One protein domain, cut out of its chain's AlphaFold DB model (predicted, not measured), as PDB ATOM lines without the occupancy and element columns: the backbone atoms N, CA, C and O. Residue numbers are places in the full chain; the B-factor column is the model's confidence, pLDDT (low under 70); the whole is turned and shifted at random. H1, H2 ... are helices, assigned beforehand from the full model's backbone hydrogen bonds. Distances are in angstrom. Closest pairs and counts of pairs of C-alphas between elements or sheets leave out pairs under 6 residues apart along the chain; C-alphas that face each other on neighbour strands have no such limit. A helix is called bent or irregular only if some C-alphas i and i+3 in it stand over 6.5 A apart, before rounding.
ATOM      1  N   VAL A   2      89.005  91.042  19.567       93.38
ATOM      2  CA  VAL A   2      89.794  90.008  20.280       93.38
ATOM      3  C   VAL A   2      90.972  90.572  21.081       93.38
ATOM      4  O   VAL A   2      91.057  90.341  22.281       93.38
ATOM      5  N   LEU A   3      91.816  91.390  20.442       93.88
ATOM      6  CA  LEU A   3      92.949  92.055  21.101       93.88
ATOM      7  C   LEU A   3      92.510  92.885  22.321       93.88
ATOM      8  O   LEU A   3      93.110  92.791  23.382       93.88
ATOM      9  N   ALA A   4      91.445  93.677  22.169       93.44
ATOM     10  CA  ALA A   4      90.929  94.526  23.239       93.44
ATOM     11  C   ALA A   4      90.325  93.700  24.385       93.44
ATOM     12  O   ALA A   4      90.558  94.028  25.541       93.44
ATOM     13  N   GLY A   5      89.607  92.615  24.069       90.69
ATOM     14  CA  GLY A   5      89.062  91.691  25.065       90.69
ATOM     15  C   GLY A   5      90.159  91.017  25.888       90.69
ATOM     16  O   GLY A   5      90.087  91.022  27.111       90.69
ATOM     17  N   GLY A   6      91.220  90.528  25.236       91.00
ATOM     18  CA  GLY A   6      92.379  89.967  25.933       91.00
ATOM     19  C   GLY A   6      93.086  90.992  26.829       91.00
ATOM     20  O   GLY A   6      93.365  90.698  27.988       91.00
ATOM     21  N   CYS A   7      93.309  92.221  26.341       92.69
ATOM     22  CA  CYS A   7      93.891  93.293  27.158       92.69
ATOM     23  C   CYS A   7      93.012  93.655  28.363       92.69
ATOM     24  O   CYS A   7      93.539  93.845  29.453       92.69
ATOM     25  N   ALA A   8      91.691  93.740  28.182       91.62
ATOM     26  CA  ALA A   8      90.758  94.041  29.265       91.62
ATOM     27  C   ALA A   8      90.847  92.988  30.380       91.62
ATOM     28  O   ALA A   8      91.020  93.339  31.541       91.62
ATOM     29  N   VAL A   9      90.828  91.700  30.033       89.62
ATOM     30  CA  VAL A   9      90.953  90.612  31.017       89.62
ATOM     31  C   VAL A   9      92.302  90.671  31.738       89.62
ATOM     32  O   VAL A   9      92.350  90.545  32.959       89.62
ATOM     33  N   LEU A  10      93.393  90.929  31.013       89.31
ATOM     34  CA  LEU A  10      94.731  91.040  31.599       89.31
ATOM     35  C   LEU A  10      94.839  92.233  32.566       89.31
ATOM     36  O   LEU A  10      95.394  92.097  33.654       89.31
ATOM     37  N   ILE A  11      94.231  93.374  32.228       90.31
ATOM     38  CA  ILE A  11      94.076  94.515  33.146       90.31
ATOM     39  C   ILE A  11      93.230  94.117  34.363       90.31
ATOM     40  O   ILE A  11      93.558  94.499  35.483       90.31
ATOM     41  N   GLY A  12      92.179  93.318  34.167       87.38
ATOM     42  CA  GLY A  12      91.366  92.753  35.242       87.38
ATOM     43  C   GLY A  12      92.177  91.926  36.238       87.38
ATOM     44  O   GLY A  12      91.963  92.044  37.442       87.38
ATOM     45  N   TRP A  13      93.141  91.138  35.755       87.12
ATOM     46  CA  TRP A  13      94.114  90.420  36.587       87.12
ATOM     47  C   TRP A  13      95.045  91.356  37.351       87.12
ATOM     48  O   TRP A  13      95.107  91.239  38.572       87.12
ATOM     49  N   ILE A  14      95.662  92.328  36.677       87.56
ATOM     50  CA  ILE A  14      96.586  93.292  37.302       87.56
ATOM     51  C   ILE A  14      95.896  94.132  38.388       87.56
ATOM     52  O   ILE A  14      96.449  94.329  39.465       87.56
ATOM     53  N   LEU A  15      94.693  94.641  38.109       87.75
ATOM     54  CA  LEU A  15      93.952  95.533  39.011       87.75
ATOM     55  C   LEU A  15      93.039  94.781  39.992       87.75
ATOM     56  O   LEU A  15      92.301  95.408  40.747       87.75
ATOM     57  N   ASN A  16      93.052  93.447  39.950       84.62
ATOM     58  CA  ASN A  16      92.165  92.559  40.700       84.62
ATOM     59  C   ASN A  16      90.665  92.915  40.601       84.62
ATOM     60  O   ASN A  16      89.915  92.860  41.574       84.62
ATOM     61  N   VAL A  17      90.209  93.273  39.401       85.94
ATOM     62  CA  VAL A  17      88.821  93.673  39.157       85.94
ATOM     63  C   VAL A  17      88.015  92.481  38.641       85.94
ATOM     64  O   VAL A  17      88.137  92.084  37.481       85.94
ATOM     65  N   GLY A  18      87.158  91.926  39.502       81.62
ATOM     66  CA  GLY A  18      86.405  90.695  39.233       81.62
ATOM     67  C   GLY A  18      85.558  90.727  37.957       81.62
ATOM     68  O   GLY A  18      85.585  89.765  37.195       81.62
ATOM     69  N   TRP A  19      84.885  91.842  37.651       83.62
ATOM     70  CA  TRP A  19      84.001  91.926  36.477       83.62
ATOM     71  C   TRP A  19      84.739  91.850  35.130       83.62
ATOM     72  O   TRP A  19      84.149  91.409  34.146       83.62
ATOM     73  N   LEU A  20      86.024  92.237  35.063       82.75
ATOM     74  CA  LEU A  20      86.831  92.063  33.844       82.75
ATOM     75  C   LEU A  20      87.315  90.619  33.686       82.75
ATOM     76  O   LEU A  20      87.480  90.165  32.559       82.75
ATOM     77  N   LYS A  21      87.543  89.905  34.795       82.00
ATOM     78  CA  LYS A  21      87.941  88.487  34.789       82.00
ATOM     79  C   LYS A  21      86.752  87.574  34.487       82.00
ATOM     80  O   LYS A  21      86.883  86.572  33.787       82.00
ATOM     81  N   GLN A  22      85.594  87.936  35.034       83.88
ATOM     82  CA  GLN A  22      84.364  87.165  35.031       83.88
ATOM     83  C   GLN A  22      83.156  88.121  34.930       83.88
ATOM     84  O   GLN A  22      82.597  88.541  35.942       83.88
ATOM     85  N   PRO A  23      82.725  88.476  33.709       81.12
ATOM     86  CA  PRO A  23      81.629  89.427  33.512       81.12
ATOM     87  C   PRO A  23      80.247  88.870  33.887       81.12
ATOM     88  O   PRO A  23      79.310  89.641  34.071       81.12
ATOM     89  N   LEU A  24      80.100  87.543  33.989       77.62
ATOM     90  CA  LEU A  24      78.853  86.880  34.374       77.62
ATOM     91  C   LEU A  24      78.941  86.371  35.824       77.62
ATOM     92  O   LEU A  24      79.882  85.636  36.126       77.62
ATOM     93  N   PRO A  25      77.960  86.660  36.699       67.12
ATOM     94  CA  PRO A  25      77.997  86.247  38.107       67.12
ATOM     95  C   PRO A  25      78.162  84.735  38.327       67.12
ATOM     96  O   PRO A  25      78.890  84.331  39.223       67.12
ATOM     97  N   ALA A  26      77.554  83.905  37.471       67.50
ATOM     98  CA  ALA A  26      77.676  82.440  37.487       67.50
ATOM     99  C   ALA A  26      78.725  81.895  36.491       67.50
ATOM    100  O   ALA A  26      78.754  80.707  36.181       67.50
ATOM    101  N   GLY A  27      79.541  82.775  35.905       69.31
ATOM    102  CA  GLY A  27      80.549  82.415  34.911       69.31
ATOM    103  C   GLY A  27      81.849  81.896  35.521       69.31
ATOM    104  O   GLY A  27      82.043  81.885  36.728       69.31
ATOM    105  N   VAL A  28      82.778  81.506  34.655       80.06
ATOM    106  CA  VAL A  28      84.140  81.121  35.042       80.06
ATOM    107  C   VAL A  28      85.080  82.275  34.701       80.06
ATOM    108  O   VAL A  28      84.899  82.946  33.679       80.06
ATOM    109  N   SER A  29      86.072  82.517  35.556       83.62
ATOM    110  CA  SER A  29      87.128  83.502  35.308       83.62
ATOM    111  C   SER A  29      88.043  83.053  34.164       83.62
ATOM    112  O   SER A  29      88.499  81.907  34.127       83.62
ATOM    113  N   MET A  30      88.335  83.951  33.222       87.12
ATOM    114  CA  MET A  30      89.283  83.667  32.145       87.12
ATOM    115  C   MET A  30      90.724  83.746  32.645       87.12
ATOM    116  O   MET A  30      91.143  84.758  33.206       87.12
ATOM    117  N   LYS A  31      91.497  82.688  32.388       86.81
ATOM    118  CA  LYS A  31      92.898  82.571  32.810       86.81
ATOM    119  C   LYS A  31      93.829  83.509  32.035       86.81
ATOM    120  O   LYS A  31      93.560  83.872  30.884       86.81
ATOM    121  N   VAL A  32      94.956  83.868  32.652       88.19
ATOM    122  CA  VAL A  32      95.947  84.801  32.082       88.19
ATOM    123  C   VAL A  32      96.555  84.265  30.786       88.19
ATOM    124  O   VAL A  32      96.641  85.006  29.805       88.19
ATOM    125  N   ASN A  33      96.887  82.972  30.726       88.81
ATOM    126  CA  ASN A  33      97.436  82.340  29.520       88.81
ATOM    127  C   ASN A  33      96.478  82.430  28.326       88.81
ATOM    128  O   ASN A  33      96.889  82.752  27.210       88.81
ATOM    129  N   THR A  34      95.179  82.262  28.574       90.94
ATOM    130  CA  THR A  34      94.129  82.475  27.573       90.94
ATOM    131  C   THR A  34      94.105  83.933  27.097       90.94
ATOM    132  O   THR A  34      93.977  84.195  25.899       90.94
ATOM    133  N   ALA A  35      94.245  84.903  28.009       92.44
ATOM    134  CA  ALA A  35      94.228  86.326  27.670       92.44
ATOM    135  C   ALA A  35      95.431  86.715  26.806       92.44
ATOM    136  O   ALA A  35      95.263  87.374  25.776       92.44
ATOM    137  N   LEU A  36      96.622  86.233  27.159       92.81
ATOM    138  CA  LEU A  36      97.840  86.401  26.368       92.81
ATOM    139  C   LEU A  36      97.701  85.778  24.978       92.81
ATOM    140  O   LEU A  36      98.005  86.437  23.983       92.81
ATOM    141  N   ALA A  37      97.182  84.551  24.884       94.50
ATOM    142  CA  ALA A  37      96.952  83.891  23.605       94.50
ATOM    143  C   ALA A  37      95.978  84.687  22.712       94.50
ATOM    144  O   ALA A  37      96.255  84.871  21.524       94.50
ATOM    145  N   LEU A  38      94.894  85.253  23.263       96.00
ATOM    146  CA  LEU A  38      93.993  86.138  22.507       96.00
ATOM    147  C   LEU A  38      94.670  87.444  22.069       96.00
ATOM    148  O   LEU A  38      94.431  87.905  20.948       96.00
ATOM    149  N   ILE A  39      95.518  88.041  22.912       96.44
ATOM    150  CA  ILE A  39      96.281  89.245  22.556       96.44
ATOM    151  C   ILE A  39      97.215  88.940  21.381       96.44
ATOM    152  O   ILE A  39      97.184  89.645  20.368       96.44
ATOM    153  N   LEU A  40      97.999  87.864  21.476       96.62
ATOM    154  CA  LEU A  40      98.926  87.430  20.429       96.62
ATOM    155  C   LEU A  40      98.189  87.081  19.131       96.62
ATOM    156  O   LEU A  40      98.603  87.521  18.056       96.62
ATOM    157  N   ALA A  41      97.061  86.373  19.210       96.44
ATOM    158  CA  ALA A  41      96.254  86.021  18.044       96.44
ATOM    159  C   ALA A  41      95.621  87.259  17.384       96.44
ATOM    160  O   ALA A  41      95.664  87.417  16.162       96.44
ATOM    161  N   GLY A  42      95.093  88.191  18.184       95.69
ATOM    162  CA  GLY A  42      94.560  89.460  17.692       95.69
ATOM    163  C   GLY A  42      95.636  90.338  17.042       95.69
ATOM    164  O   GLY A  42      95.399  90.943  15.993       95.69
ATOM    165  N   ALA A  43      96.839  90.378  17.621       95.81
ATOM    166  CA  ALA A  43      97.993  91.073  17.056       95.81
ATOM    167  C   ALA A  43      98.495  90.405  15.765       95.81
ATOM    168  O   ALA A  43      98.811  91.103  14.794       95.81
ATOM    169  N   SER A  44      98.509  89.068  15.720       95.25
ATOM    170  CA  SER A  44      98.832  88.282  14.526       95.25
ATOM    171  C   SER A  44      97.899  88.640  13.373       95.25
ATOM    172  O   SER A  44      98.369  88.965  12.280       95.25
ATOM    173  N   LEU A  45      96.587  88.672  13.621       93.06
ATOM    174  CA  LEU A  45      95.605  89.007  12.595       93.06
ATOM    175  C   LEU A  45      95.740  90.466  12.125       93.06
ATOM    176  O   LEU A  45      95.728  90.730  10.925       93.06
ATOM    177  N   ARG A  46      95.948  91.418  13.048       94.19
ATOM    178  CA  ARG A  46      96.105  92.849  12.717       94.19
ATOM    179  C   ARG A  46      97.346  93.136  11.872       94.19
ATOM    180  O   ARG A  46      97.325  94.010  11.012       94.19
ATOM    181  N   THR A  47      98.439  92.423  12.127       93.25
ATOM    182  CA  THR A  47      99.717  92.627  11.427       93.25
ATOM    183  C   THR A  47      99.832  91.820  10.133       93.25
ATOM    184  O   THR A  47     100.758  92.062   9.361       93.25
ATOM    185  N   ALA A  48      98.879  90.927   9.845       90.00
ATOM    186  CA  ALA A  48      98.910  89.995   8.716       90.00
ATOM    187  C   ALA A  48      99.118  90.645   7.339       90.00
ATOM    188  O   ALA A  48      99.744  90.037   6.471       90.00
ATOM    189  N   ALA A  49      98.597  91.857   7.127       87.50
ATOM    190  CA  ALA A  49      98.714  92.568   5.853       87.50
ATOM    191  C   ALA A  49     100.037  93.339   5.697       87.50
ATOM    192  O   ALA A  49     100.543  93.446   4.587       87.50
ATOM    193  N   VAL A  50     100.596  93.860   6.794       92.06
ATOM    194  CA  VAL A  50     101.744  94.789   6.761       92.06
ATOM    195  C   VAL A  50     103.059  94.087   7.108       92.06
ATOM    196  O   VAL A  50     104.104  94.400   6.547       92.06
ATOM    197  N   ARG A  51     103.029  93.132   8.045       93.50
ATOM    198  CA  ARG A  51     104.202  92.399   8.545       93.50
ATOM    199  C   ARG A  51     103.895  90.897   8.591       93.50
ATOM    200  O   ARG A  51     103.673  90.352   9.674       93.50
ATOM    201  N   PRO A  52     103.881  90.205   7.435       90.62
ATOM    202  CA  PRO A  52     103.437  88.813   7.350       90.62
ATOM    203  C   PRO A  52     104.309  87.857   8.171       90.62
ATOM    204  O   PRO A  52     103.778  86.921   8.763       90.62
ATOM    205  N   LEU A  53     105.621  88.112   8.274       93.06
ATOM    206  CA  LEU A  53     106.517  87.309   9.108       93.06
ATOM    207  C   LEU A  53     106.176  87.437  10.599       93.06
ATOM    208  O   LEU A  53     106.052  86.426  11.280       93.06
ATOM    209  N   LEU A  54     105.954  88.661  11.090       94.69
ATOM    210  CA  LEU A  54     105.561  88.897  12.482       94.69
ATOM    211  C   LEU A  54     104.211  88.244  12.792       94.69
ATOM    212  O   LEU A  54     104.081  87.552  13.793       94.69
ATOM    213  N   SER A  55     103.228  88.409  11.903       93.81
ATOM    214  CA  SER A  55     101.929  87.736  12.011       93.81
ATOM    215  C   SER A  55     102.087  86.220  12.136       93.81
ATOM    216  O   SER A  55     101.467  85.603  13.003       93.81
ATOM    217  N   ARG A  56     102.971  85.634  11.320       93.94
ATOM    218  CA  ARG A  56     103.262  84.204  11.324       93.94
ATOM    219  C   ARG A  56     103.871  83.743  12.644       93.94
ATOM    220  O   ARG A  56     103.389  82.777  13.221       93.94
ATOM    221  N   VAL A  57     104.897  84.446  13.125       96.06
ATOM    222  CA  VAL A  57     105.561  84.143  14.401       96.06
ATOM    223  C   VAL A  57     104.561  84.232  15.551       96.06
ATOM    224  O   VAL A  57     104.454  83.292  16.326       96.06
ATOM    225  N   LEU A  58     103.758  85.299  15.612       96.44
ATOM    226  CA  LEU A  58     102.721  85.458  16.636       96.44
ATOM    227  C   LEU A  58     101.675  84.332  16.586       96.44
ATOM    228  O   LEU A  58     101.286  83.819  17.629       96.44
ATOM    229  N   GLY A  59     101.246  83.916  15.390       96.31
ATOM    230  CA  GLY A  59     100.324  82.789  15.221       96.31
ATOM    231  C   GLY A  59     100.927  81.460  15.683       96.31
ATOM    232  O   GLY A  59     100.288  80.717  16.421       96.31
ATOM    233  N   LEU A  60     102.184  81.188  15.321       96.31
ATOM    234  CA  LEU A  60     102.900  79.987  15.761       96.31
ATOM    235  C   LEU A  60     103.151  79.971  17.272       96.31
ATOM    236  O   LEU A  60     103.092  78.904  17.870       96.31
ATOM    237  N   LEU A  61     103.371  81.127  17.903       96.38
ATOM    238  CA  LEU A  61     103.440  81.222  19.363       96.38
ATOM    239  C   LEU A  61     102.097  80.860  20.008       96.38
ATOM    240  O   LEU A  61     102.076  80.090  20.958       96.38
ATOM    241  N   VAL A  62     100.973  81.337  19.463       96.94
ATOM    242  CA  VAL A  62      99.633  80.933  19.935       96.94
ATOM    243  C   VAL A  62      99.418  79.429  19.768       96.94
ATOM    244  O   VAL A  62      98.903  78.780  20.675       96.94
ATOM    245  N   ALA A  63      99.853  78.866  18.636       96.88
ATOM    246  CA  ALA A  63      99.783  77.429  18.404       96.88
ATOM    247  C   ALA A  63     100.598  76.651  19.440       96.88
ATOM    248  O   ALA A  63     100.116  75.664  19.985       96.88
ATOM    249  N   LEU A  64     101.818  77.119  19.712       95.50
ATOM    250  CA  LEU A  64     102.729  76.514  20.671       95.50
ATOM    251  C   LEU A  64     102.129  76.514  22.076       95.50
ATOM    252  O   LEU A  64     102.156  75.476  22.721       95.50
ATOM    253  N   ILE A  65     101.538  77.630  22.518       93.44
ATOM    254  CA  ILE A  65     100.847  77.709  23.814       93.44
ATOM    255  C   ILE A  65      99.755  76.631  23.893       93.44
ATOM    256  O   ILE A  65      99.747  75.843  24.829       93.44
ATOM    257  N   GLY A  66      98.875  76.547  22.887       93.19
ATOM    258  CA  GLY A  66      97.801  75.547  22.874       93.19
ATOM    259  C   GLY A  66      98.316  74.102  22.859       93.19
ATOM    260  O   GLY A  66      97.801  73.257  23.584       93.19
ATOM    261  N   VAL A  67      99.353  73.811  22.068       94.44
ATOM    262  CA  VAL A  67      99.958  72.470  21.998       94.44
ATOM    263  C   VAL A  67     100.632  72.093  23.314       94.44
ATOM    264  O   VAL A  67     100.427  70.976  23.777       94.44
ATOM    265  N   LEU A  68     101.391  73.003  23.932       91.75
ATOM    266  CA  LEU A  68     102.043  72.748  25.219       91.75
ATOM    267  C   LEU A  68     101.010  72.428  26.302       91.75
ATOM    268  O   LEU A  68     101.132  71.398  26.961       91.75
ATOM    269  N   THR A  69      99.937  73.215  26.405       89.94
ATOM    270  CA  THR A  69      98.871  72.935  27.377       89.94
ATOM    271  C   THR A  69      98.169  71.602  27.098       89.94
ATOM    272  O   THR A  69      97.897  70.838  28.019       89.94
ATOM    273  N   LEU A  70      97.922  71.245  25.831       90.19
ATOM    274  CA  LEU A  70      97.387  69.917  25.499       90.19
ATOM    275  C   LEU A  70      98.341  68.786  25.903       90.19
ATOM    276  O   LEU A  70      97.885  67.750  26.383       90.19
ATOM    277  N   THR A  71      99.653  68.965  25.730       89.56
ATOM    278  CA  THR A  71     100.630  67.951  26.149       89.56
ATOM    279  C   THR A  71     100.689  67.782  27.663       89.56
ATOM    280  O   THR A  71     100.865  66.654  28.111       89.56
ATOM    281  N   GLU A  72     100.462  68.839  28.448       88.75
ATOM    282  CA  GLU A  72     100.333  68.734  29.910       88.75
ATOM    283  C   GLU A  72      99.149  67.845  30.305       88.75
ATOM    284  O   GLU A  72      99.294  66.972  31.158       88.75
ATOM    285  N   TYR A  73      98.001  67.985  29.630       85.88
ATOM    286  CA  TYR A  73      96.838  67.122  29.865       85.88
ATOM    287  C   TYR A  73      97.072  65.662  29.461       85.88
ATOM    288  O   TYR A  73      96.618  64.757  30.156       85.88
ATOM    289  N   VAL A  74      97.765  65.415  28.344       86.75
ATOM    290  CA  VAL A  74      98.005  64.049  27.840       86.75
ATOM    291  C   VAL A  74      99.084  63.321  28.644       86.75
ATOM    292  O   VAL A  74      98.953  62.125  28.896       86.75
ATOM    293  N   LEU A  75     100.156  64.019  29.026       85.88
ATOM    294  CA  LEU A  75     101.288  63.438  29.757       85.88
ATOM    295  C   LEU A  75     101.094  63.479  31.280       85.88
ATOM    296  O   LEU A  75     101.804  62.776  31.996       85.88
ATOM    297  N   GLY A  76     100.146  64.280  31.774       79.06
ATOM    298  CA  GLY A  76      99.894  64.460  33.204       79.06
ATOM    299  C   GLY A  76     101.036  65.174  33.931       79.06
ATOM    300  O   GLY A  76     101.240  64.943  35.120       79.06
ATOM    301  N   TRP A  77     101.821  65.981  33.215       80.81
ATOM    302  CA  TRP A  77     102.933  66.753  33.775       80.81
ATOM    303  C   TRP A  77     102.559  68.228  33.866       80.81
ATOM    304  O   TRP A  77     101.858  68.741  32.997       80.81
ATOM    305  N   ASP A  78     103.085  68.914  34.878       78.62
ATOM    306  CA  ASP A  78     102.952  70.362  35.023       78.62
ATOM    307  C   ASP A  78     104.249  71.039  34.563       78.62
ATOM    308  O   ASP A  78     105.283  70.934  35.220       78.62
ATOM    309  N   LEU A  79     104.211  71.746  33.425       74.50
ATOM    310  CA  LEU A  79     105.356  72.522  32.929       74.50
ATOM    311  C   LEU A  79     105.540  73.831  33.717       74.50
ATOM    312  O   LEU A  79     106.537  74.527  33.528       74.50
ATOM    313  N   GLY A  80     104.573  74.191  34.569       73.12
ATOM    314  CA  GLY A  80     104.590  75.412  35.380       73.12
ATOM    315  C   GLY A  80     104.371  76.699  34.575       73.12
ATOM    316  O   GLY A  80     104.572  77.795  35.090       73.12
ATOM    317  N   ILE A  81     103.957  76.587  33.310       72.12
ATOM    318  CA  ILE A  81     103.695  77.738  32.430       72.12
ATOM    319  C   ILE A  81     102.411  78.471  32.864       72.12
ATOM    320  O   ILE A  81     102.238  79.658  32.591       72.12
ATOM    321  N   ASP A  82     101.517  77.768  33.559       70.81
ATOM    322  CA  ASP A  82     100.166  78.215  33.908       70.81
ATOM    323  C   ASP A  82     100.094  79.326  34.961       70.81
ATOM    324  O   ASP A  82      99.190  80.158  34.905       70.81
ATOM    325  N   GLU A  83     101.093  79.414  35.841       72.50
ATOM    326  CA  GLU A  83     101.159  80.417  36.915       72.50
ATOM    327  C   GLU A  83     102.391  81.328  36.816       72.50
ATOM    328  O   GLU A  83     102.679  82.111  37.719       72.50
ATOM    329  N   LEU A  84     103.122  81.274  35.696       65.81
ATOM    330  CA  LEU A  84     104.407  81.967  35.547       65.81
ATOM    331  C   LEU A  84     104.287  83.503  35.637       65.81
ATOM    332  O   LEU A  84     105.260  84.179  35.963       65.81
ATOM    333  N   MET A  85     103.105  84.056  35.330       62.56
ATOM    334  CA  MET A  85     102.823  85.495  35.446       62.56
ATOM    335  C   MET A  85     101.937  85.865  36.642       62.56
ATOM    336  O   MET A  85     102.127  86.938  37.205       62.56
ATOM    337  N   PHE A  86     100.965  85.024  37.007       65.06
ATOM    338  CA  PHE A  86     100.047  85.259  38.125       65.06
ATOM    339  C   PHE A  86      99.619  83.928  38.737       65.06
ATOM    340  O   PHE A  86      99.248  83.013  38.006       65.06
ATOM    341  N   LEU A  87      99.611  83.870  40.069       66.88
ATOM    342  CA  LEU A  87      99.008  82.778  40.830       66.88
ATOM    343  C   LEU A  87      97.487  82.848  40.707       66.88
ATOM    344  O   LEU A  87      96.884  83.917  40.856       66.88
ATOM    345  N   ASP A  88      96.865  81.712  40.425       63.25
ATOM    346  CA  ASP A  88      95.428  81.648  40.218       63.25
ATOM    347  C   ASP A  88      94.695  81.302  41.515       63.25
ATOM    348  O   ASP A  88      94.266  80.174  41.748       63.25
ATOM    349  N   GLU A  89      94.479  82.321  42.348       60.94
ATOM    350  CA  GLU A  89      93.719  82.208  43.604       60.94
ATOM    351  C   GLU A  89      92.231  81.859  43.392       60.94
ATOM    352  O   GLU A  89      91.513  81.572  44.347       60.94
ATOM    353  N   THR A  90      91.745  81.886  42.143       61.50
ATOM    354  CA  THR A  90      90.352  81.559  41.791       61.50
ATOM    355  C   THR A  90      90.159  80.104  41.368       61.50
ATOM    356  O   THR A  90      89.042  79.706  41.031       61.50
ATOM    357  N   ALA A  91      91.227  79.301  41.344       61.19
ATOM    358  CA  ALA A  91      91.146  77.890  41.001       61.19
ATOM    359  C   ALA A  91      90.430  77.098  42.105       61.19
ATOM    360  O   ALA A  91      90.909  76.979  43.228       61.19
ATOM    361  N   THR A  92      89.272  76.527  41.773       56.00
ATOM    362  CA  THR A  92      88.499  75.658  42.677       56.00
ATOM    363  C   THR A  92      88.951  74.195  42.633       56.00
ATOM    364  O   THR A  92      88.590  73.425  43.520       56.00
ATOM    365  N   ALA A  93      89.751  73.808  41.632       55.47
ATOM    366  CA  ALA A  93      90.364  72.489  41.502       55.47
ATOM    367  C   ALA A  93      91.688  72.578  40.712       55.47
ATOM    368  O   ALA A  93      91.793  73.413  39.807       55.47
ATOM    369  N   PRO A  94      92.694  71.738  41.026       58.25
ATOM    370  CA  PRO A  94      93.912  71.636  40.231       58.25
ATOM    371  C   PRO A  94      93.640  71.010  38.849       58.25
ATOM    372  O   PRO A  94      92.742  70.172  38.726       58.25
ATOM    373  N   PRO A  95      94.438  71.351  37.819       63.44
ATOM    374  CA  PRO A  95      95.568  72.291  37.836       63.44
ATOM    375  C   PRO A  95      95.125  73.767  37.780       63.44
ATOM    376  O   PRO A  95      94.317  74.158  36.935       63.44
ATOM    377  N   ALA A  96      95.667  74.590  38.685       69.56
ATOM    378  CA  ALA A  96      95.383  76.024  38.773       69.56
ATOM    379  C   ALA A  96      96.014  76.793  37.598       69.56
ATOM    380  O   ALA A  96      97.045  76.392  37.065       69.56
ATOM    381  N   GLY A  97      95.369  77.865  37.129       71.12
ATOM    382  CA  GLY A  97      95.879  78.707  36.039       71.12
ATOM    383  C   GLY A  97      95.770  78.118  34.625       71.12
ATOM    384  O   GLY A  97      95.762  78.879  33.652       71.12
ATOM    385  N   ARG A  98      95.618  76.793  34.486       82.38
ATOM    386  CA  ARG A  98      95.599  76.103  33.189       82.38
ATOM    387  C   ARG A  98      94.335  76.416  32.388       82.38
ATOM    388  O   ARG A  98      93.231  76.531  32.925       82.38
ATOM    389  N   MET A  99      94.492  76.586  31.075       85.38
ATOM    390  CA  MET A  99      93.353  76.780  30.172       85.38
ATOM    391  C   MET A  99      92.637  75.454  29.895       85.38
ATOM    392  O   MET A  99      93.297  74.436  29.729       85.38
ATOM    393  N   ALA A 100      91.314  75.490  29.723       87.62
ATOM    394  CA  ALA A 100      90.525  74.305  29.382       87.62
ATOM    395  C   ALA A 100      91.074  73.548  28.154       87.62
ATOM    396  O   ALA A 100      91.475  74.207  27.185       87.62
ATOM    397  N   PRO A 101      91.028  72.200  28.123       88.75
ATOM    398  CA  PRO A 101      91.529  71.402  26.998       88.75
ATOM    399  C   PRO A 101      90.914  71.809  25.654       88.75
ATOM    400  O   PRO A 101      91.614  71.996  24.658       88.75
ATOM    401  N   THR A 102      89.603  72.050  25.634       90.12
ATOM    402  CA  THR A 102      88.878  72.591  24.472       90.12
ATOM    403  C   THR A 102      89.395  73.962  24.025       90.12
ATOM    404  O   THR A 102      89.517  74.224  22.827       90.12
ATOM    405  N   THR A 103      89.760  74.834  24.967       91.81
ATOM    406  CA  THR A 103      90.349  76.152  24.675       91.81
ATOM    407  C   THR A 103      91.768  76.018  24.118       91.81
ATOM    408  O   THR A 103      92.098  76.673  23.126       91.81
ATOM    409  N   ALA A 104      92.580  75.126  24.689       93.12
ATOM    410  CA  ALA A 104      93.920  74.810  24.202       93.12
ATOM    411  C   ALA A 104      93.888  74.255  22.771       93.12
ATOM    412  O   ALA A 104      94.647  74.708  21.913       93.12
ATOM    413  N   PHE A 105      92.941  73.359  22.477       94.44
ATOM    414  CA  PHE A 105      92.682  72.867  21.125       94.44
ATOM    415  C   PHE A 105      92.329  73.998  20.155       94.44
ATOM    416  O   PHE A 105      92.929  74.098  19.082       94.44
ATOM    417  N   CYS A 106      91.412  74.894  20.531       95.94
ATOM    418  CA  CYS A 106      91.064  76.038  19.692       95.94
ATOM    419  C   CYS A 106      92.268  76.954  19.424       95.94
ATOM    420  O   CYS A 106      92.429  77.422  18.297       95.94
ATOM    421  N   PHE A 107      93.141  77.194  20.409       96.94
ATOM    422  CA  PHE A 107      94.362  77.981  20.198       96.94
ATOM    423  C   PHE A 107      95.407  77.263  19.354       96.94
ATOM    424  O   PHE A 107      95.994  77.893  18.476       96.94
ATOM    425  N   ALA A 108      95.601  75.957  19.543       96.88
ATOM    426  CA  ALA A 108      96.444  75.153  18.668       96.88
ATOM    427  C   ALA A 108      95.949  75.252  17.215       96.88
ATOM    428  O   ALA A 108      96.726  75.541  16.301       96.88
ATOM    429  N   ALA A 109      94.637  75.118  17.003       96.88
ATOM    430  CA  ALA A 109      94.029  75.166  15.681       96.88
ATOM    431  C   ALA A 109      94.063  76.566  15.035       96.88
ATOM    432  O   ALA A 109      94.473  76.724  13.885       96.88
ATOM    433  N   LEU A 110      93.675  77.614  15.765       96.69
ATOM    434  CA  LEU A 110      93.670  78.984  15.240       96.69
ATOM    435  C   LEU A 110      95.079  79.565  15.117       96.69
ATOM    436  O   LEU A 110      95.362  80.288  14.162       96.69
ATOM    437  N   GLY A 111      95.980  79.236  16.041       96.44
ATOM    438  CA  GLY A 111      97.383  79.630  15.983       96.44
ATOM    439  C   GLY A 111      98.091  79.025  14.772       96.44
ATOM    440  O   GLY A 111      98.760  79.741  14.026       96.44
ATOM    441  N   THR A 112      97.882  77.731  14.505       95.69
ATOM    442  CA  THR A 112      98.418  77.091  13.291       95.69
ATOM    443  C   THR A 112      97.809  77.710  12.037       95.69
ATOM    444  O   THR A 112      98.553  78.073  11.128       95.69
ATOM    445  N   ALA A 113      96.493  77.950  12.004       94.19
ATOM    446  CA  ALA A 113      95.844  78.643  10.890       94.19
ATOM    447  C   ALA A 113      96.430  80.050  10.634       94.19
ATOM    448  O   ALA A 113      96.627  80.441   9.483       94.19
ATOM    449  N   LEU A 114      96.767  80.798  11.690       93.88
ATOM    450  CA  LEU A 114      97.415  82.113  11.604       93.88
ATOM    451  C   LEU A 114      98.903  82.045  11.213       93.88
ATOM    452  O   LEU A 114      99.405  82.972  10.567       93.88
ATOM    453  N   GLY A 115      99.592  80.980  11.631       93.06
ATOM    454  CA  GLY A 115     101.024  80.727  11.452       93.06
ATOM    455  C   GLY A 115     101.400  80.037  10.137       93.06
ATOM    456  O   GLY A 115     102.583  79.892   9.808       93.06
ATOM    457  N   VAL A 116     100.419  79.609   9.353       90.94
ATOM    458  CA  VAL A 116     100.642  79.079   8.010       90.94
ATOM    459  C   VAL A 116     100.780  80.230   7.000       90.94
ATOM    460  O   VAL A 116     100.222  81.314   7.163       90.94
ATOM    461  N   ALA A 117     101.591  80.021   5.958       76.31
ATOM    462  CA  ALA A 117     101.830  81.028   4.929       76.31
ATOM    463  C   ALA A 117     100.551  81.377   4.145       76.31
ATOM    464  O   ALA A 117      99.685  80.530   3.908       76.31
ATOM    465  N   ARG A 118     100.481  82.635   3.692       77.25
ATOM    466  CA  ARG A 118      99.385  83.145   2.860       77.25
ATOM    467  C   ARG A 118      99.195  82.253   1.626       77.25
ATOM    468  O   ARG A 118     100.171  81.873   0.987       77.25
ATOM    469  N   GLY A 119      97.948  81.899   1.312       75.44
ATOM    470  CA  GLY A 119      97.607  81.026   0.178       75.44
ATOM    471  C   GLY A 119      97.474  79.532   0.505       75.44
ATOM    472  O   GLY A 119      96.994  78.769  -0.327       75.44
ATOM    473  N   ARG A 120      97.810  79.087   1.723       84.94
ATOM    474  CA  ARG A 120      97.572  77.702   2.182       84.94
ATOM    475  C   ARG A 120      96.208  77.555   2.880       84.94
ATOM    476  O   ARG A 120      96.077  76.974   3.957       84.94
ATOM    477  N   THR A 121      95.175  78.113   2.258       85.31
ATOM    478  CA  THR A 121      93.812  78.192   2.809       85.31
ATOM    479  C   THR A 121      93.194  76.823   3.091       85.31
ATOM    480  O   THR A 121      92.396  76.705   4.012       85.31
ATOM    481  N   TRP A 122      93.620  75.777   2.381       85.75
ATOM    482  CA  TRP A 122      93.198  74.395   2.626       85.75
ATOM    483  C   TRP A 122      93.587  73.855   4.014       85.75
ATOM    484  O   TRP A 122      92.934  72.937   4.491       85.75
ATOM    485  N   ILE A 123      94.607  74.429   4.673       89.44
ATOM    486  CA  ILE A 123      94.941  74.132   6.078       89.44
ATOM    487  C   ILE A 123      94.175  75.086   6.993       89.44
ATOM    488  O   ILE A 123      93.434  74.660   7.869       89.44
ATOM    489  N   ALA A 124      94.319  76.396   6.786       90.00
ATOM    490  CA  ALA A 124      93.782  77.390   7.715       90.00
ATOM    491  C   ALA A 124      92.249  77.323   7.863       90.00
ATOM    492  O   ALA A 124      91.728  77.523   8.958       90.00
ATOM    493  N   TYR A 125      91.530  77.021   6.779       90.25
ATOM    494  CA  TYR A 125      90.068  77.010   6.751       90.25
ATOM    495  C   TYR A 125      89.441  75.903   7.616       90.25
ATOM    496  O   TYR A 125      88.653  76.249   8.497       90.25
ATOM    497  N   PRO A 126      89.763  74.601   7.441       92.12
ATOM    498  CA  PRO A 126      89.190  73.555   8.287       92.12
ATOM    499  C   PRO A 126      89.563  73.722   9.764       92.12
ATOM    500  O   PRO A 126      88.714  73.487  10.619       92.12
ATOM    501  N   LEU A 127      90.779  74.186  10.081       94.25
ATOM    502  CA  LEU A 127      91.188  74.416  11.472       94.25
ATOM    503  C   LEU A 127      90.409  75.574  12.116       94.25
ATOM    504  O   LEU A 127      89.939  75.444  13.246       94.25
ATOM    505  N   ALA A 128      90.214  76.680  11.392       93.94
ATOM    506  CA  ALA A 128      89.392  77.786  11.878       93.94
ATOM    507  C   ALA A 128      87.915  77.392  12.021       93.94
ATOM    508  O   ALA A 128      87.276  77.773  13.000       93.94
ATOM    509  N   LEU A 129      87.383  76.595  11.087       91.75
ATOM    510  CA  LEU A 129      86.018  76.075  11.158       91.75
ATOM    511  C   LEU A 129      85.830  75.135  12.357       91.75
ATOM    512  O   LEU A 129      84.844  75.270  13.074       91.75
ATOM    513  N   ALA A 130      86.781  74.232  12.609       94.06
ATOM    514  CA  ALA A 130      86.745  73.335  13.760       94.06
ATOM    515  C   ALA A 130      86.754  74.115  15.083       94.06
ATOM    516  O   ALA A 130      85.894  73.889  15.932       94.06
ATOM    517  N   ALA A 131      87.662  75.086  15.233       95.44
ATOM    518  CA  ALA A 131      87.709  75.940  16.420       95.44
ATOM    519  C   ALA A 131      86.421  76.763  16.596       95.44
ATOM    520  O   ALA A 131      85.914  76.890  17.710       95.44
ATOM    521  N   MET A 132      85.858  77.283  15.499       94.38
ATOM    522  CA  MET A 132      84.583  77.998  15.528       94.38
ATOM    523  C   MET A 132      83.452  77.096  16.023       94.38
ATOM    524  O   MET A 132      82.733  77.495  16.929       94.38
ATOM    525  N   LEU A 133      83.321  75.880  15.481       92.31
ATOM    526  CA  LEU A 133      82.281  74.929  15.881       92.31
ATOM    527  C   LEU A 133      82.395  74.554  17.362       92.31
ATOM    528  O   LEU A 133      81.407  74.654  18.086       92.31
ATOM    529  N   VAL A 134      83.594  74.197  17.830       92.44
ATOM    530  CA  VAL A 134      83.839  73.840  19.239       92.44
ATOM    531  C   VAL A 134      83.467  74.997  20.171       92.44
ATOM    532  O   VAL A 134      82.736  74.810  21.142       92.44
ATOM    533  N   SER A 135      83.898  76.222  19.864       93.50
ATOM    534  CA  SER A 135      83.575  77.382  20.702       93.50
ATOM    535  C   SER A 135      82.122  77.851  20.573       93.50
ATOM    536  O   SER A 135      81.569  78.400  21.529       93.50
ATOM    537  N   SER A 136      81.461  77.606  19.438       91.94
ATOM    538  CA  SER A 136      80.018  77.820  19.294       91.94
ATOM    539  C   SER A 136      79.218  76.881  20.192       91.94
ATOM    540  O   SER A 136      78.271  77.341  20.824       91.94
ATOM    541  N   VAL A 137      79.621  75.610  20.318       90.50
ATOM    542  CA  VAL A 137      78.986  74.660  21.247       90.50
ATOM    543  C   VAL A 137      79.074  75.168  22.688       90.50
ATOM    544  O   VAL A 137      78.045  75.260  23.353       90.50
ATOM    545  N   ALA A 138      80.256  75.601  23.139       89.19
ATOM    546  CA  ALA A 138      80.422  76.175  24.478       89.19
ATOM    547  C   ALA A 138      79.562  77.440  24.686       89.19
ATOM    548  O   ALA A 138      78.942  77.616  25.732       89.19
ATOM    549  N   SER A 139      79.471  78.306  23.670       90.50
ATOM    550  CA  SER A 139      78.648  79.527  23.722       90.50
ATOM    551  C   SER A 139      77.151  79.214  23.846       90.50
ATOM    552  O   SER A 139      76.452  79.843  24.641       90.50
ATOM    553  N   VAL A 140      76.656  78.225  23.090       89.81
ATOM    554  CA  VAL A 140      75.267  77.740  23.185       89.81
ATOM    555  C   VAL A 140      75.021  77.042  24.522       89.81
ATOM    556  O   VAL A 140      73.969  77.244  25.121       89.81
ATOM    557  N   GLY A 141      76.001  76.293  25.034       88.62
ATOM    558  CA  GLY A 141      75.952  75.679  26.361       88.62
ATOM    559  C   GLY A 141      75.689  76.697  27.467       88.62
ATOM    560  O   GLY A 141      74.798  76.492  28.289       88.62
ATOM    561  N   TYR A 142      76.382  77.837  27.434       87.38
ATOM    562  CA  TYR A 142      76.094  78.953  28.335       87.38
ATOM    563  C   TYR A 142      74.700  79.544  28.124       87.38
ATOM    564  O   TYR A 142      73.980  79.752  29.096       87.38
ATOM    565  N   LEU A 143      74.296  79.789  26.872       89.44
ATOM    566  CA  LEU A 143      72.985  80.370  26.567       89.44
ATOM    567  C   LEU A 143      71.840  79.493  27.100       89.44
ATOM    568  O   LEU A 143      70.889  79.989  27.699       89.44
ATOM    569  N   TYR A 144      71.950  78.178  26.925       88.62
ATOM    570  CA  TYR A 144      70.939  77.220  27.372       88.62
ATOM    571  C   TYR A 144      71.148  76.793  28.831       88.62
ATOM    572  O   TYR A 144      70.343  76.035  29.354       88.62
ATOM    573  N   HIS A 145      72.189  77.280  29.515       86.00
ATOM    574  CA  HIS A 145      72.592  76.861  30.864       86.00
ATOM    575  C   HIS A 145      72.743  75.332  30.992       86.00
ATOM    576  O   HIS A 145      72.240  74.717  31.927       86.00
ATOM    577  N   VAL A 146      73.400  74.710  30.012       85.19
ATOM    578  CA  VAL A 146      73.712  73.276  30.000       85.19
ATOM    579  C   VAL A 146      75.181  73.108  30.370       85.19
ATOM    580  O   VAL A 146      76.059  73.223  29.515       85.19
ATOM    581  N   GLU A 147      75.444  72.848  31.652       82.56
ATOM    582  CA  GLU A 147      76.799  72.728  32.217       82.56
ATOM    583  C   GLU A 147      77.670  71.722  31.465       82.56
ATOM    584  O   GLU A 147      78.810  72.037  31.146       82.56
ATOM    585  N   ALA A 148      77.111  70.585  31.043       81.31
ATOM    586  CA  ALA A 148      77.834  69.545  30.306       81.31
ATOM    587  C   ALA A 148      78.458  70.002  28.968       81.31
ATOM    588  O   ALA A 148      79.309  69.307  28.420       81.31
ATOM    589  N   LEU A 149      78.023  71.139  28.408       81.19
ATOM    590  CA  LEU A 149      78.542  71.672  27.141       81.19
ATOM    591  C   LEU A 149      79.711  72.655  27.318       81.19
ATOM    592  O   LEU A 149      80.360  72.997  26.329       81.19
ATOM    593  N   TYR A 150      79.973  73.137  28.537       76.38
ATOM    594  CA  TYR A 150      81.057  74.094  28.815       76.38
ATOM    595  C   TYR A 150      81.905  73.753  30.053       76.38
ATOM    596  O   TYR A 150      82.996  74.307  30.217       76.38
ATOM    597  N   GLN A 151      81.431  72.838  30.897       76.94
ATOM    598  CA  GLN A 151      82.176  72.170  31.956       76.94
ATOM    599  C   GLN A 151      82.392  70.712  31.536       76.94
ATOM    600  O   GLN A 151      81.436  69.978  31.289       76.94
ATOM    601  N   GLU A 152      83.650  70.296  31.407       65.12
ATOM    602  CA  GLU A 152      83.977  68.915  31.051       65.12
ATOM    603  C   GLU A 152      83.727  67.990  32.257       65.12
ATOM    604  O   GLU A 152      84.080  68.312  33.391       65.12
ATOM    605  N   ALA A 153      83.132  66.816  32.013       53.94
ATOM    606  CA  ALA A 153      82.740  65.855  33.055       53.94
ATOM    607  C   ALA A 153      83.916  65.307  33.896       53.94
ATOM    608  O   ALA A 153      83.702  64.682  34.930       53.94
ATOM    609  N   SER A 154      85.155  65.526  33.457       51.22
ATOM    610  CA  SER A 154      86.400  65.005  34.028       51.22
ATOM    611  C   SER A 154      87.094  65.956  35.021       51.22
ATOM    612  O   SER A 154      88.303  65.866  35.203       51.22
ATOM    613  N   SER A 155      86.358  66.860  35.683       53.16
ATOM    614  CA  SER A 155      86.890  67.846  36.656       53.16
ATOM    615  C   SER A 155      87.916  68.843  36.093       53.16
ATOM    616  O   SER A 155      88.465  69.646  36.848       53.16
ATOM    617  N   TYR A 156      88.160  68.841  34.781       56.53
ATOM    618  CA  TYR A 156      89.040  69.809  34.140       56.53
ATOM    619  C   TYR A 156      88.343  71.163  33.976       56.53
ATOM    620  O   TYR A 156      87.128  71.264  33.811       56.53
ATOM    621  N   THR A 157      89.146  72.221  34.064       68.31
ATOM    622  CA  THR A 157      88.742  73.632  34.061       68.31
ATOM    623  C   THR A 157      87.669  73.953  33.018       68.31
ATOM    624  O   THR A 157      87.811  73.609  31.845       68.31
ATOM    625  N   ALA A 158      86.632  74.679  33.425       76.75
ATOM    626  CA  ALA A 158      85.548  75.094  32.546       76.75
ATOM    627  C   ALA A 158      85.937  76.273  31.630       76.75
ATOM    628  O   ALA A 158      86.743  77.136  31.990       76.75
ATOM    629  N   VAL A 159      85.343  76.329  30.436       85.19
ATOM    630  CA  VAL A 159      85.575  77.416  29.468       85.19
ATOM    631  C   VAL A 159      84.801  78.649  29.908       85.19
ATOM    632  O   VAL A 159      83.602  78.553  30.088       85.19
ATOM    633  N   ALA A 160      85.420  79.825  30.013       87.44
ATOM    634  CA  ALA A 160      84.679  81.054  30.307       87.44
ATOM    635  C   ALA A 160      83.814  81.513  29.110       87.44
ATOM    636  O   ALA A 160      84.280  81.531  27.970       87.44
ATOM    637  N   PHE A 161      82.588  81.992  29.358       89.12
ATOM    638  CA  PHE A 161      81.661  82.446  28.301       89.12
ATOM    639  C   PHE A 161      82.285  83.446  27.317       89.12
ATOM    640  O   PHE A 161      82.263  83.258  26.101       89.12
ATOM    641  N   HIS A 162      82.889  84.513  27.844       90.88
ATOM    642  CA  HIS A 162      83.505  85.545  27.016       90.88
ATOM    643  C   HIS A 162      84.733  85.018  26.255       90.88
ATOM    644  O   HIS A 162      85.004  85.490  25.155       90.88
ATOM    645  N   THR A 163      85.431  83.996  26.771       92.12
ATOM    646  CA  THR A 163      86.486  83.294  26.021       92.12
ATOM    647  C   THR A 163      85.899  82.592  24.797       92.12
ATOM    648  O   THR A 163      86.397  82.801  23.692       92.12
ATOM    649  N   ALA A 164      84.808  81.834  24.958       92.62
ATOM    650  CA  ALA A 164      84.147  81.143  23.850       92.62
ATOM    651  C   ALA A 164      83.702  82.123  22.747       92.62
ATOM    652  O   ALA A 164      84.015  81.926  21.572       92.62
ATOM    653  N   VAL A 165      83.076  83.242  23.130       94.06
ATOM    654  CA  VAL A 165      82.663  84.297  22.188       94.06
ATOM    655  C   VAL A 165      83.869  84.914  21.472       94.06
ATOM    656  O   VAL A 165      83.849  85.073  20.250       94.06
ATOM    657  N   LEU A 166      84.945  85.249  22.192       95.88
ATOM    658  CA  LEU A 166      86.138  85.845  21.584       95.88
ATOM    659  C   LEU A 166      86.864  84.876  20.641       95.88
ATOM    660  O   LEU A 166      87.399  85.333  19.630       95.88
ATOM    661  N   ILE A 167      86.849  83.568  20.915       96.31
ATOM    662  CA  ILE A 167      87.390  82.545  20.007       96.31
ATOM    663  C   ILE A 167      86.543  82.440  18.734       96.31
ATOM    664  O   ILE A 167      87.110  82.401  17.644       96.31
ATOM    665  N   VAL A 168      85.207  82.482  18.830       95.50
ATOM    666  CA  VAL A 168      84.326  82.541  17.645       95.50
ATOM    667  C   VAL A 168      84.639  83.784  16.804       95.50
ATOM    668  O   VAL A 168      84.842  83.683  15.594       95.50
ATOM    669  N   VAL A 169      84.763  84.956  17.437       95.88
ATOM    670  CA  VAL A 169      85.127  86.207  16.748       95.88
ATOM    671  C   VAL A 169      86.516  86.112  16.106       95.88
ATOM    672  O   VAL A 169      86.713  86.587  14.985       95.88
ATOM    673  N   LEU A 170      87.484  85.488  16.783       96.19
ATOM    674  CA  LEU A 170      88.819  85.248  16.238       96.19
ATOM    675  C   LEU A 170      88.768  84.326  15.015       96.19
ATOM    676  O   LEU A 170      89.385  84.646  14.000       96.19
ATOM    677  N   ALA A 171      88.014  83.229  15.085       94.88
ATOM    678  CA  ALA A 171      87.851  82.280  13.991       94.88
ATOM    679  C   ALA A 171      87.218  82.935  12.754       94.88
ATOM    680  O   ALA A 171      87.741  82.774  11.651       94.88
ATOM    681  N   ILE A 172      86.180  83.763  12.930       92.06
ATOM    682  CA  ILE A 172      85.607  84.581  11.844       92.06
ATOM    683  C   ILE A 172      86.685  85.480  11.225       92.06
ATOM    684  O   ILE A 172      86.812  85.549  10.002       92.06
ATOM    685  N   GLY A 173      87.510  86.123  12.058       92.19
ATOM    686  CA  GLY A 173      88.633  86.942  11.604       92.19
ATOM    687  C   GLY A 173      89.659  86.165  10.771       92.19
ATOM    688  O   GLY A 173      90.113  86.662   9.740       92.19
ATOM    689  N   VAL A 174      89.993  84.933  11.172       91.62
ATOM    690  CA  VAL A 174      90.879  84.038  10.407       91.62
ATOM    691  C   VAL A 174      90.251  83.661   9.067       91.62
ATOM    692  O   VAL A 174      90.918  83.765   8.039       91.62
ATOM    693  N   LEU A 175      88.966  83.295   9.051       89.19
ATOM    694  CA  LEU A 175      88.247  82.959   7.819       89.19
ATOM    695  C   LEU A 175      88.161  84.160   6.856       89.19
ATOM    696  O   LEU A 175      88.205  83.976   5.640       89.19
ATOM    697  N   TRP A 176      88.096  85.392   7.374       87.38
ATOM    698  CA  TRP A 176      88.108  86.630   6.579       87.38
ATOM    699  C   TRP A 176      89.485  87.070   6.072       87.38
ATOM    700  O   TRP A 176      89.549  87.867   5.131       87.38
ATOM    701  N   ARG A 177      90.583  86.574   6.656       85.31
ATOM    702  CA  ARG A 177      91.954  86.994   6.316       85.31
ATOM    703  C   ARG A 177      92.304  86.722   4.852       85.31
ATOM    704  O   ARG A 177      92.823  87.609   4.176       85.31
ATOM    705  N   ASP A 178      92.039  85.500   4.403       76.44
ATOM    706  CA  ASP A 178      92.354  84.995   3.066       76.44
ATOM    707  C   ASP A 178      91.208  84.100   2.589       76.44
ATOM    708  O   ASP A 178      91.268  82.885   2.788       76.44
ATOM    709  N   PRO A 179      90.137  84.671   2.007       67.75
ATOM    710  CA  PRO A 179      89.023  83.867   1.528       67.75
ATOM    711  C   PRO A 179      89.520  82.923   0.415       67.75
ATOM    712  O   PRO A 179      89.961  83.412  -0.630       67.75
ATOM    713  N   PRO A 180      89.484  81.584   0.598       66.81
ATOM    714  CA  PRO A 180      89.683  80.664  -0.519       66.81
ATOM    715  C   PRO A 180      88.592  80.879  -1.572       66.81
ATOM    716  O   PRO A 180      87.552  81.461  -1.266       66.81
ATOM    717  N   ALA A 181      88.787  80.340  -2.778       63.50
ATOM    718  CA  ALA A 181      87.775  80.252  -3.836       63.50
ATOM    719  C   ALA A 181      86.581  79.339  -3.445       63.50
ATOM    720  O   ALA A 181      86.317  78.327  -4.081       63.50
ATOM    721  N   GLY A 182      85.884  79.667  -2.355       68.12
ATOM    722  CA  GLY A 182      84.811  78.886  -1.743       68.12
ATOM    723  C   GLY A 182      83.817  79.774  -0.991       68.12
ATOM    724  O   GLY A 182      83.629  80.938  -1.339       68.12
ATOM    725  N   VAL A 183      83.189  79.242   0.063       68.69
ATOM    726  CA  VAL A 183      82.059  79.882   0.770       68.69
ATOM    727  C   VAL A 183      82.358  81.326   1.191       68.69
ATOM    728  O   VAL A 183      81.531  82.211   0.989       68.69
ATOM    729  N   MET A 184      83.562  81.602   1.700       75.31
ATOM    730  CA  MET A 184      83.916  82.955   2.137       75.31
ATOM    731  C   MET A 184      84.156  83.940   0.981       75.31
ATOM    732  O   MET A 184      83.926  85.137   1.150       75.31
ATOM    733  N   ALA A 185      84.560  83.464  -0.202       77.75
ATOM    734  CA  ALA A 185      84.617  84.307  -1.396       77.75
ATOM    735  C   ALA A 185      83.211  84.717  -1.852       77.75
ATOM    736  O   ALA A 185      83.013  85.877  -2.198       77.75
ATOM    737  N   VAL A 186      82.231  83.808  -1.765       78.38
ATOM    738  CA  VAL A 186      80.822  84.117  -2.066       78.38
ATOM    739  C   VAL A 186      80.274  85.145  -1.079       78.38
ATOM    740  O   VAL A 186      79.719  86.147  -1.502       78.38
ATOM    741  N   ILE A 187      80.493  84.963   0.229       81.19
ATOM    742  CA  ILE A 187      80.009  85.893   1.271       81.19
ATOM    743  C   ILE A 187      80.579  87.308   1.094       81.19
ATOM    744  O   ILE A 187      79.905  88.296   1.397       81.19
ATOM    745  N   ARG A 188      81.827  87.412   0.626       80.62
ATOM    746  CA  ARG A 188      82.521  88.689   0.433       80.62
ATOM    747  C   ARG A 188      82.193  89.362  -0.898       80.62
ATOM    748  O   ARG A 188      82.452  90.554  -1.021       80.62
ATOM    749  N   ALA A 189      81.673  88.629  -1.875       81.69
ATOM    750  CA  ALA A 189      81.357  89.196  -3.173       81.69
ATOM    751  C   ALA A 189      80.336  90.340  -3.032       81.69
ATOM    752  O   ALA A 189      79.367  90.256  -2.271       81.69
TER     753      ALA A 189
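Overview. This is residues 2 to 189 of the 380 residues of an uncharacterized protein of Acidobacteria bacterium RIFCSPLOWO2_02_FULL_67_21 (UniProt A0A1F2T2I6). What shape does one see first? It is an up-and-down bundle of six helices, each running against the one before it: H3, H5 and H7 make a triangular core, and H1, H4 and H6 each touch two of these three. H8 lies crosswise near one end; H2 and the long links, residues 76 to 100 and 144 to 160, lie at the other. What is it made of? The printed part has 188 residues with eight named helices, H1 to H8 in order, and no named strand: all helix, compact, with a radius of gyration of the C-alphas of 16.0 A and spans of 46 by 34 by 34 A.

Arrangement. What touches the first helix? H1, residues 2 to 14, touches H3, residues 32 to 47, opposite ways at a shallow tilt of 32 degrees, only just short of steep; the closest C-alphas, of Gly 6 and Ala 35, are 4.4 A apart. With residues 8 to 13 alone H1 touches H2, residues 18 to 21; the closest C-alphas, of Gly 12 and Leu 20, are 4.8 A apart. Which hairpins follow? H3 and H4, residues 52 to 75, are one, its closest C-alphas those of Ser 44 and Ser 55, 4.0 A; H4 touches H3 with residues 54 to 65 alone. H4 and H5, residues 101 to 115, are another, with Ala 63 and Ala 108 closest, their C-alphas 4.0 A apart. So are H5 and H6, residues 121 to 143, and H6 and H7, residues 161 to 177, with closest C-alphas Ala 113 to Ala 124, 4.0 A, and Ser 135 to Ala 164, 4.9 A. Which helices run the same way? H3, H5 and H7 do, and each pair touches at a shallow tilt of 21 degrees; for instance, the closest C-alphas of H3 and H5, of Ala 41 and Gly 111, are 6.8 A apart. What of the last helix and the backbones? H8, residues 183 to 188, is close to H7 but not clearly touching, about perpendicular at 83 degrees; the closest C-alphas, of Trp 176 and Met 184, are 7.1 A apart. Every O i to N i+4 pair is within hydrogen-bond range in H1, H3, H4, H5, H7 and H8; in H6 18 of 19 are, and H2 is too short for such a pair.

Along the chain. Where does the first helix begin? H1 begins with C-alpha 2 at (89.794, 90.008, 20.280) and measures 18.6 A from first to last C-alpha; H2 measures 5.2 A and H3 22.4 A. How long are the others? H4 measures 33.9 A, H5 20.5 A, H6 31.7 A, H7 24.7 A and H8 8.8 A, ending with C-alpha 188 at (82.521, 88.689, 0.433). H6 is neither bent nor irregular, but only just: C-alphas 123 and 126 are 6.2 A apart.

Size, cuts and confidence. How far does it reach? The two C-alphas farthest apart, of Glu 89 and Ala 189, are 48.9 A apart, and the printed part has no cut. Which links are long? H4 to H5, with 25 residues, and H6 to H7, with 17. Where is confidence low? The model's pLDDT is under 70 at residues 25 to 27, 84 to 96, 152 to 157 and 179 to 183; the mean of the printed part is 85.1.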